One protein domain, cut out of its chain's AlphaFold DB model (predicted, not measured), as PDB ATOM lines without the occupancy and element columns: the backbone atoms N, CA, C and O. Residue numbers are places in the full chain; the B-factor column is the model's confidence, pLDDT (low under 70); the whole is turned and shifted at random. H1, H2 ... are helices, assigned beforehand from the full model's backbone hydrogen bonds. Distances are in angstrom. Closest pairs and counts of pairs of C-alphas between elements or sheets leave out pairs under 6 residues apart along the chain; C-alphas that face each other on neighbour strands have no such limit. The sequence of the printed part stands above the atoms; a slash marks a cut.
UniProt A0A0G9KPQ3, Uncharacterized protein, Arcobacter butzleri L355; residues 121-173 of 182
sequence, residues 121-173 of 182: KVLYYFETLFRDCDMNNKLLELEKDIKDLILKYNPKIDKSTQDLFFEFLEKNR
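This is residues 121 to 173 of the 182 residues of an uncharacterized protein of Arcobacter butzleri L355 (UniProt A0A0G9KPQ3). Picture a narrow V of two long helices, H1 and H2, joined at the point by a tight link and in contact only near it. A shorter third helix, H3, is set off from the V after a short link, and residues 167 to 173, at its far end and beyond, stick out free. The printed part has 53 residues with three named helices, in the order H1, H2, H3, and no named strand; the class is all helix. The whole is loose, with a radius of gyration of the C-alphas of 12.7 A, and elongated, spanning 34 by 22 by 19 A.

Begin with H1, residues 121 to 135, and go on to H2, residues 139 to 153. The two form a helical hairpin, running opposite ways at a shallow tilt of 30 degrees. They touch through residues 130 to 133 of H1 and 139 to 142 of H2 alone; look for their closest C-alphas at Cys 133 and Leu 139, 5.5 A apart. Next comes H3, residues 162 to 171, which touches no helix. H1 and H3 are apart; H2 and H3 are only just apart, their closest C-alphas 8.1 A from each other. In H1, H2 and H3 every O i to N i+4 pair is within hydrogen-bond range.

Find C-alpha 121 at (-2.149, -9.273, -30.585); from there H1 runs 21.1 A to C-alpha 135. H2 starts at C-alpha 139, at (-5.289, 11.671, -30.236), and covers 20.9 A. H3 runs 14.3 A and ends at C-alpha 171, at (10.760, 13.294, -19.851).

The two C-alphas farthest apart are those of Met 135 and Ser 160, at 34.2 A. The printed part has no cut and no long link. Its mean pLDDT is 82.9; look at residue 124 and residues 172 to 173 for values under 70.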
ATOM      1  N   LYS A 121      -0.727  -9.655 -30.573       72.00
ATOM      2  CA  LYS A 121      -2.149  -9.273 -30.585       72.00
ATOM      3  C   LYS A 121      -2.374  -7.948 -29.868       72.00
ATOM      4  O   LYS A 121      -3.126  -7.108 -30.345       72.00
ATOM      5  N   VAL A 122      -1.721  -7.763 -28.723       76.44
ATOM      6  CA  VAL A 122      -1.818  -6.525 -27.941       76.44
ATOM      7  C   VAL A 122      -1.162  -5.368 -28.690       76.44
ATOM      8  O   VAL A 122      -1.744  -4.288 -28.752       76.44
ATOM      9  N   LEU A 123      -0.001  -5.603 -29.306       76.81
ATOM     10  CA  LEU A 123       0.647  -4.620 -30.170       76.81
ATOM     11  C   LEU A 123      -0.284  -4.188 -31.309       76.81
ATOM     12  O   LEU A 123      -0.541  -2.996 -31.464       76.81
ATOM     13  N   TYR A 124      -0.860  -5.153 -32.030       68.75
ATOM     14  CA  TYR A 124      -1.783  -4.892 -33.131       68.75
ATOM     15  C   TYR A 124      -3.004  -4.074 -32.691       68.75
ATOM     16  O   TYR A 124      -3.426  -3.158 -33.398       68.75
ATOM     17  N   TYR A 125      -3.554  -4.346 -31.504       81.62
ATOM     18  CA  TYR A 125      -4.653  -3.550 -30.953       81.62
ATOM     19  C   TYR A 125      -4.242  -2.103 -30.676       81.62
ATOM     20  O   TYR A 125      -4.979  -1.195 -31.049       81.62
ATOM     21  N   PHE A 126      -3.072  -1.870 -30.075       82.88
ATOM     22  CA  PHE A 126      -2.583  -0.509 -29.830       82.88
ATOM     23  C   PHE A 126      -2.287   0.248 -31.125       82.88
ATOM     24  O   PHE A 126      -2.564   1.441 -31.211       82.88
ATOM     25  N   GLU A 127      -1.745  -0.426 -32.136       78.50
ATOM     26  CA  GLU A 127      -1.473   0.179 -33.440       78.50
ATOM     27  C   GLU A 127      -2.753   0.529 -34.194       78.50
ATOM     28  O   GLU A 127      -2.848   1.618 -34.759       78.50
ATOM     29  N   THR A 128      -3.737  -0.370 -34.170       76.50
ATOM     30  CA  THR A 128      -5.057  -0.138 -34.770       76.50
ATOM     31  C   THR A 128      -5.754   1.025 -34.073       76.50
ATOM     32  O   THR A 128      -6.156   1.980 -34.729       76.50
ATOM     33  N   LEU A 129      -5.794   1.006 -32.738       81.38
ATOM     34  CA  LEU A 129      -6.386   2.071 -31.934       81.38
ATOM     35  C   LEU A 129      -5.718   3.427 -32.196       81.38
ATOM     36  O   LEU A 129      -6.406   4.421 -32.406       81.38
ATOM     37  N   PHE A 130      -4.382   3.470 -32.217       84.00
ATOM     38  CA  PHE A 130      -3.644   4.694 -32.520       84.00
ATOM     39  C   PHE A 130      -3.995   5.235 -33.908       84.00
ATOM     40  O   PHE A 130      -4.299   6.417 -34.039       84.00
ATOM     41  N   ARG A 131      -3.993   4.368 -34.928       77.56
ATOM     42  CA  ARG A 131      -4.312   4.737 -36.312       77.56
ATOM     43  C   ARG A 131      -5.723   5.302 -36.435       77.56
ATOM     44  O   ARG A 131      -5.900   6.358 -37.036       77.56
ATOM     45  N   ASP A 132      -6.707   4.628 -35.853       78.62
ATOM     46  CA  ASP A 132      -8.103   5.055 -35.928       78.62
ATOM     47  C   ASP A 132      -8.304   6.397 -35.218       78.62
ATOM     48  O   ASP A 132      -8.971   7.288 -35.740       78.62
ATOM     49  N   CYS A 133      -7.694   6.589 -34.048       82.94
ATOM     50  CA  CYS A 133      -7.767   7.859 -33.334       82.94
ATOM     51  C   CYS A 133      -7.053   8.991 -34.081       82.94
ATOM     52  O   CYS A 133      -7.588  10.097 -34.117       82.94
ATOM     53  N   ASP A 134      -5.901   8.734 -34.699       84.38
ATOM     54  CA  ASP A 134      -5.179   9.715 -35.518       84.38
ATOM     55  C   ASP A 134      -6.025  10.166 -36.717       84.38
ATOM     56  O   ASP A 134      -6.302  11.354 -36.882       84.38
ATOM     57  N   MET A 135      -6.575   9.210 -37.471       77.31
ATOM     58  CA  MET A 135      -7.449   9.487 -38.619       77.31
ATOM     59  C   MET A 135      -8.704  10.285 -38.247       77.31
ATOM     60  O   MET A 135      -9.236  11.024 -39.074       77.31
ATOM     61  N   ASN A 136      -9.181  10.147 -37.010       87.50
ATOM     62  CA  ASN A 136     -10.360  10.846 -36.508       87.50
ATOM     63  C   ASN A 136     -10.024  12.092 -35.665       87.50
ATOM     64  O   ASN A 136     -10.931  12.669 -35.071       87.50
ATOM     65  N   ASN A 137      -8.757  12.526 -35.608       92.12
ATOM     66  CA  ASN A 137      -8.279  13.650 -34.785       92.12
ATOM     67  C   ASN A 137      -8.596  13.516 -33.280       92.12
ATOM     68  O   ASN A 137      -8.793  14.505 -32.578       92.12
ATOM     69  N   LYS A 138      -8.632  12.285 -32.768       93.62
ATOM     70  CA  LYS A 138      -8.946  11.944 -31.371       93.62
ATOM     71  C   LYS A 138      -7.716  11.589 -30.538       93.62
ATOM     72  O   LYS A 138      -7.835  10.922 -29.517       93.62
ATOM     73  N   LEU A 139      -6.524  12.016 -30.950       89.81
ATOM     74  CA  LEU A 139      -5.289  11.671 -30.236       89.81
ATOM     75  C   LEU A 139      -5.261  12.177 -28.788       89.81
ATOM     76  O   LEU A 139      -4.757  11.471 -27.923       89.81
ATOM     77  N   LEU A 140      -5.832  13.354 -28.508       92.19
ATOM     78  CA  LEU A 140      -5.912  13.894 -27.144       92.19
ATOM     79  C   LEU A 140      -6.855  13.077 -26.245       92.19
ATOM     80  O   LEU A 140      -6.552  12.842 -25.077       92.19
ATOM     81  N   GLU A 141      -7.987  12.625 -26.794       94.69
ATOM     82  CA  GLU A 141      -8.913  11.723 -26.096       94.69
ATOM     83  C   GLU A 141      -8.236  10.375 -25.828       94.69
ATOM     84  O   GLU A 141      -8.232   9.900 -24.695       94.69
ATOM     85  N   LEU A 142      -7.569   9.819 -26.843       92.81
ATOM     86  CA  LEU A 142      -6.810   8.579 -26.718       92.81
ATOM     87  C   LEU A 142      -5.704   8.685 -25.661       92.81
ATOM     88  O   LEU A 142      -5.505   7.754 -24.884       92.81
ATOM     89  N   GLU A 143      -4.975   9.800 -25.614       91.88
ATOM     90  CA  GLU A 143      -3.931  10.016 -24.612       91.88
ATOM     91  C   GLU A 143      -4.507   9.973 -23.194       91.88
ATOM     92  O   GLU A 143      -3.948   9.306 -22.320       91.88
ATOM     93  N   LYS A 144      -5.646  10.634 -22.973       94.00
ATOM     94  CA  LYS A 144      -6.349  10.603 -21.691       94.00
ATOM     95  C   LYS A 144      -6.797   9.183 -21.332       94.00
ATOM     96  O   LYS A 144      -6.519   8.728 -20.226       94.00
ATOM     97  N   ASP A 145      -7.413   8.471 -22.270       94.81
ATOM     98  CA  ASP A 145      -7.889   7.103 -22.051       94.81
ATOM     99  C   ASP A 145      -6.733   6.141 -21.733       94.81
ATOM    100  O   ASP A 145      -6.851   5.274 -20.863       94.81
ATOM    101  N   ILE A 146      -5.580   6.308 -22.388       92.19
ATOM    102  CA  ILE A 146      -4.365   5.542 -22.092       92.19
ATOM    103  C   ILE A 146      -3.833   5.887 -20.697       92.19
ATOM    104  O   ILE A 146      -3.470   4.971 -19.957       92.19
ATOM    105  N   LYS A 147      -3.796   7.171 -20.312       90.75
ATOM    106  CA  LYS A 147      -3.395   7.599 -18.960       90.75
ATOM    107  C   LYS A 147      -4.290   6.935 -17.905       90.75
ATOM    108  O   LYS A 147      -3.771   6.307 -16.980       90.75
ATOM    109  N   ASP A 148      -5.604   6.946 -18.101       91.94
ATOM    110  CA  ASP A 148      -6.566   6.280 -17.212       91.94
ATOM    111  C   ASP A 148      -6.355   4.755 -17.162       91.94
ATOM    112  O   ASP A 148      -6.388   4.139 -16.089       91.94
ATOM    113  N   LEU A 149      -6.067   4.124 -18.306       92.38
ATOM    114  CA  LEU A 149      -5.773   2.694 -18.392       92.38
ATOM    115  C   LEU A 149      -4.485   2.324 -17.638       92.38
ATOM    116  O   LEU A 149      -4.456   1.314 -16.932       92.38
ATOM    117  N   ILE A 150      -3.436   3.142 -17.746       88.62
ATOM    118  CA  ILE A 150      -2.171   2.943 -17.025       88.62
ATOM    119  C   ILE A 150      -2.415   2.974 -15.514       88.62
ATOM    120  O   ILE A 150      -1.952   2.080 -14.805       88.62
ATOM    121  N   LEU A 151      -3.186   3.948 -15.023       89.25
ATOM    122  CA  LEU A 151      -3.529   4.049 -13.601       89.25
ATOM    123  C   LEU A 151      -4.357   2.852 -13.128       89.25
ATOM    124  O   LEU A 151      -4.088   2.291 -12.066       89.25
ATOM    125  N   LYS A 152      -5.320   2.398 -13.941       92.12
ATOM    126  CA  LYS A 152      -6.150   1.224 -13.639       92.12
ATOM    127  C   LYS A 152      -5.319  -0.044 -13.418       92.12
ATOM    128  O   LYS A 152      -5.644  -0.833 -12.532       92.12
ATOM    129  N   TYR A 153      -4.280  -0.259 -14.224       87.75
ATOM    130  CA  TYR A 153      -3.429  -1.450 -14.135       87.75
ATOM    131  C   TYR A 153      -2.186  -1.264 -13.252       87.75
ATOM    132  O   TYR A 153      -1.490  -2.243 -12.979       87.75
ATOM    133  N   ASN A 154      -1.927  -0.053 -12.748       83.38
ATOM    134  CA  ASN A 154      -0.846   0.233 -11.810       83.38
ATOM    135  C   ASN A 154      -1.383   0.812 -10.484       83.38
ATOM    136  O   ASN A 154      -1.284   2.016 -10.239       83.38
ATOM    137  N   PRO A 155      -1.898  -0.043  -9.578       75.38
ATOM    138  CA  PRO A 155      -2.581   0.392  -8.355       75.38
ATOM    139  C   PRO A 155      -1.660   1.055  -7.318       75.38
ATOM    140  O   PRO A 155      -2.129   1.475  -6.265       75.38
ATOM    141  N   LYS A 156      -0.346   1.110  -7.573       79.31
ATOM    142  CA  LYS A 156       0.642   1.727  -6.677       79.31
ATOM    143  C   LYS A 156       0.754   3.241  -6.863       79.31
ATOM    144  O   LYS A 156       1.386   3.884  -6.033       79.31
ATOM    145  N   ILE A 157       0.186   3.787  -7.939       79.12
ATOM    146  CA  ILE A 157       0.196   5.225  -8.211       79.12
ATOM    147  C   ILE A 157      -1.036   5.838  -7.553       79.12
ATOM    148  O   ILE A 157      -2.163   5.685  -8.028       79.12
ATOM    149  N   ASP A 158      -0.824   6.522  -6.439       79.69
ATOM    150  CA  ASP A 158      -1.875   7.260  -5.756       79.69
ATOM    151  C   ASP A 158      -2.091   8.639  -6.401       79.69
ATOM    152  O   ASP A 158      -1.238   9.163  -7.113       79.69
ATOM    153  N   LYS A 159      -3.240   9.262  -6.120       79.81
ATOM    154  CA  LYS A 159      -3.648  10.525  -6.754       79.81
ATOM    155  C   LYS A 159      -2.646  11.668  -6.556       79.81
ATOM    156  O   LYS A 159      -2.570  12.539  -7.412       79.81
ATOM    157  N   SER A 160      -1.883  11.674  -5.461       79.75
ATOM    158  CA  SER A 160      -0.898  12.726  -5.187       79.75
ATOM    159  C   SER A 160       0.396  12.581  -5.994       79.75
ATOM    160  O   SER A 160       1.155  13.542  -6.089       79.75
ATOM    161  N   THR A 161       0.639  11.414  -6.604       82.38
ATOM    162  CA  THR A 161       1.862  11.113  -7.367       82.38
ATOM    163  C   THR A 161       1.626  10.913  -8.869       82.38
ATOM    164  O   THR A 161       2.589  10.733  -9.613       82.38
ATOM    165  N   GLN A 162       0.375  11.001  -9.340       85.50
ATOM    166  CA  GLN A 162       0.009  10.816 -10.755       85.50
ATOM    167  C   GLN A 162       0.696  11.822 -11.682       85.50
ATOM    168  O   GLN A 162       1.288  11.415 -12.680       85.50
ATOM    169  N   ASP A 163       0.663  13.107 -11.329       83.56
ATOM    170  CA  ASP A 163       1.244  14.169 -12.156       83.56
ATOM    171  C   ASP A 163       2.762  13.977 -12.305       83.56
ATOM    172  O   ASP A 163       3.282  13.932 -13.417       83.56
ATOM    173  N   LEU A 164       3.458  13.713 -11.191       83.56
ATOM    174  CA  LEU A 164       4.891  13.387 -11.168       83.56
ATOM    175  C   LEU A 164       5.230  12.139 -11.997       83.56
ATOM    176  O   LEU A 164       6.260  12.098 -12.673       83.56
ATOM    177  N   PHE A 165       4.379  11.112 -11.947       83.88
ATOM    178  CA  PHE A 165       4.569   9.890 -12.720       83.88
ATOM    179  C   PHE A 165       4.450  10.143 -14.228       83.88
ATOM    180  O   PHE A 165       5.303   9.686 -14.992       83.88
ATOM    181  N   PHE A 166       3.439  10.891 -14.672       85.44
ATOM    182  CA  PHE A 166       3.286  11.203 -16.093       85.44
ATOM    183  C   PHE A 166       4.356  12.175 -16.595       85.44
ATOM    184  O   PHE A 166       4.907  11.941 -17.669       85.44
ATOM    185  N   GLU A 167       4.760  13.164 -15.793       81.50
ATOM    186  CA  GLU A 167       5.918  14.009 -16.105       81.50
ATOM    187  C   GLU A 167       7.202  13.187 -16.289       81.50
ATOM    188  O   GLU A 167       8.000  13.456 -17.192       81.50
ATOM    189  N   PHE A 168       7.426  12.176 -15.444       81.00
ATOM    190  CA  PHE A 168       8.562  11.264 -15.584       81.00
ATOM    191  C   PHE A 168       8.502  10.484 -16.906       81.00
ATOM    192  O   PHE A 168       9.517  10.375 -17.596       81.00
ATOM    193  N   LEU A 169       7.336   9.960 -17.293       75.62
ATOM    194  CA  LEU A 169       7.177   9.248 -18.566       75.62
ATOM    195  C   LEU A 169       7.420  10.161 -19.775       75.62
ATOM    196  O   LEU A 169       8.083   9.753 -20.729       75.62
ATOM    197  N   GLU A 170       6.931  11.400 -19.726       77.44
ATOM    198  CA  GLU A 170       7.114  12.386 -20.794       77.44
ATOM    199  C   GLU A 170       8.590  12.783 -20.953       77.44
ATOM    200  O   GLU A 170       9.099  12.812 -22.075       77.44
ATOM    201  N   LYS A 171       9.318  12.978 -19.844       73.38
ATOM    202  CA  LYS A 171      10.760  13.294 -19.851       73.38
ATOM    203  C   LYS A 171      11.627  12.174 -20.430       73.38
ATOM    204  O   LYS A 171      12.630  12.456 -21.072       73.38
ATOM    205  N   ASN A 172      11.244  10.912 -20.247       61.25
ATOM    206  CA  ASN A 172      11.998   9.770 -20.779       61.25
ATOM    207  C   ASN A 172      11.682   9.449 -22.255       61.25
ATOM    208  O   ASN A 172      12.284   8.541 -22.827       61.25
ATOM    209  N   ARG A 173      10.755  10.181 -22.891       56.09
ATOM    210  CA  ARG A 173      10.370   9.991 -24.301       56.09
ATOM    211  C   ARG A 173      11.337  10.665 -25.280       56.09
ATOM    212  O   ARG A 173      11.463  10.217 -26.419       56.09
TER     213      ARG A 173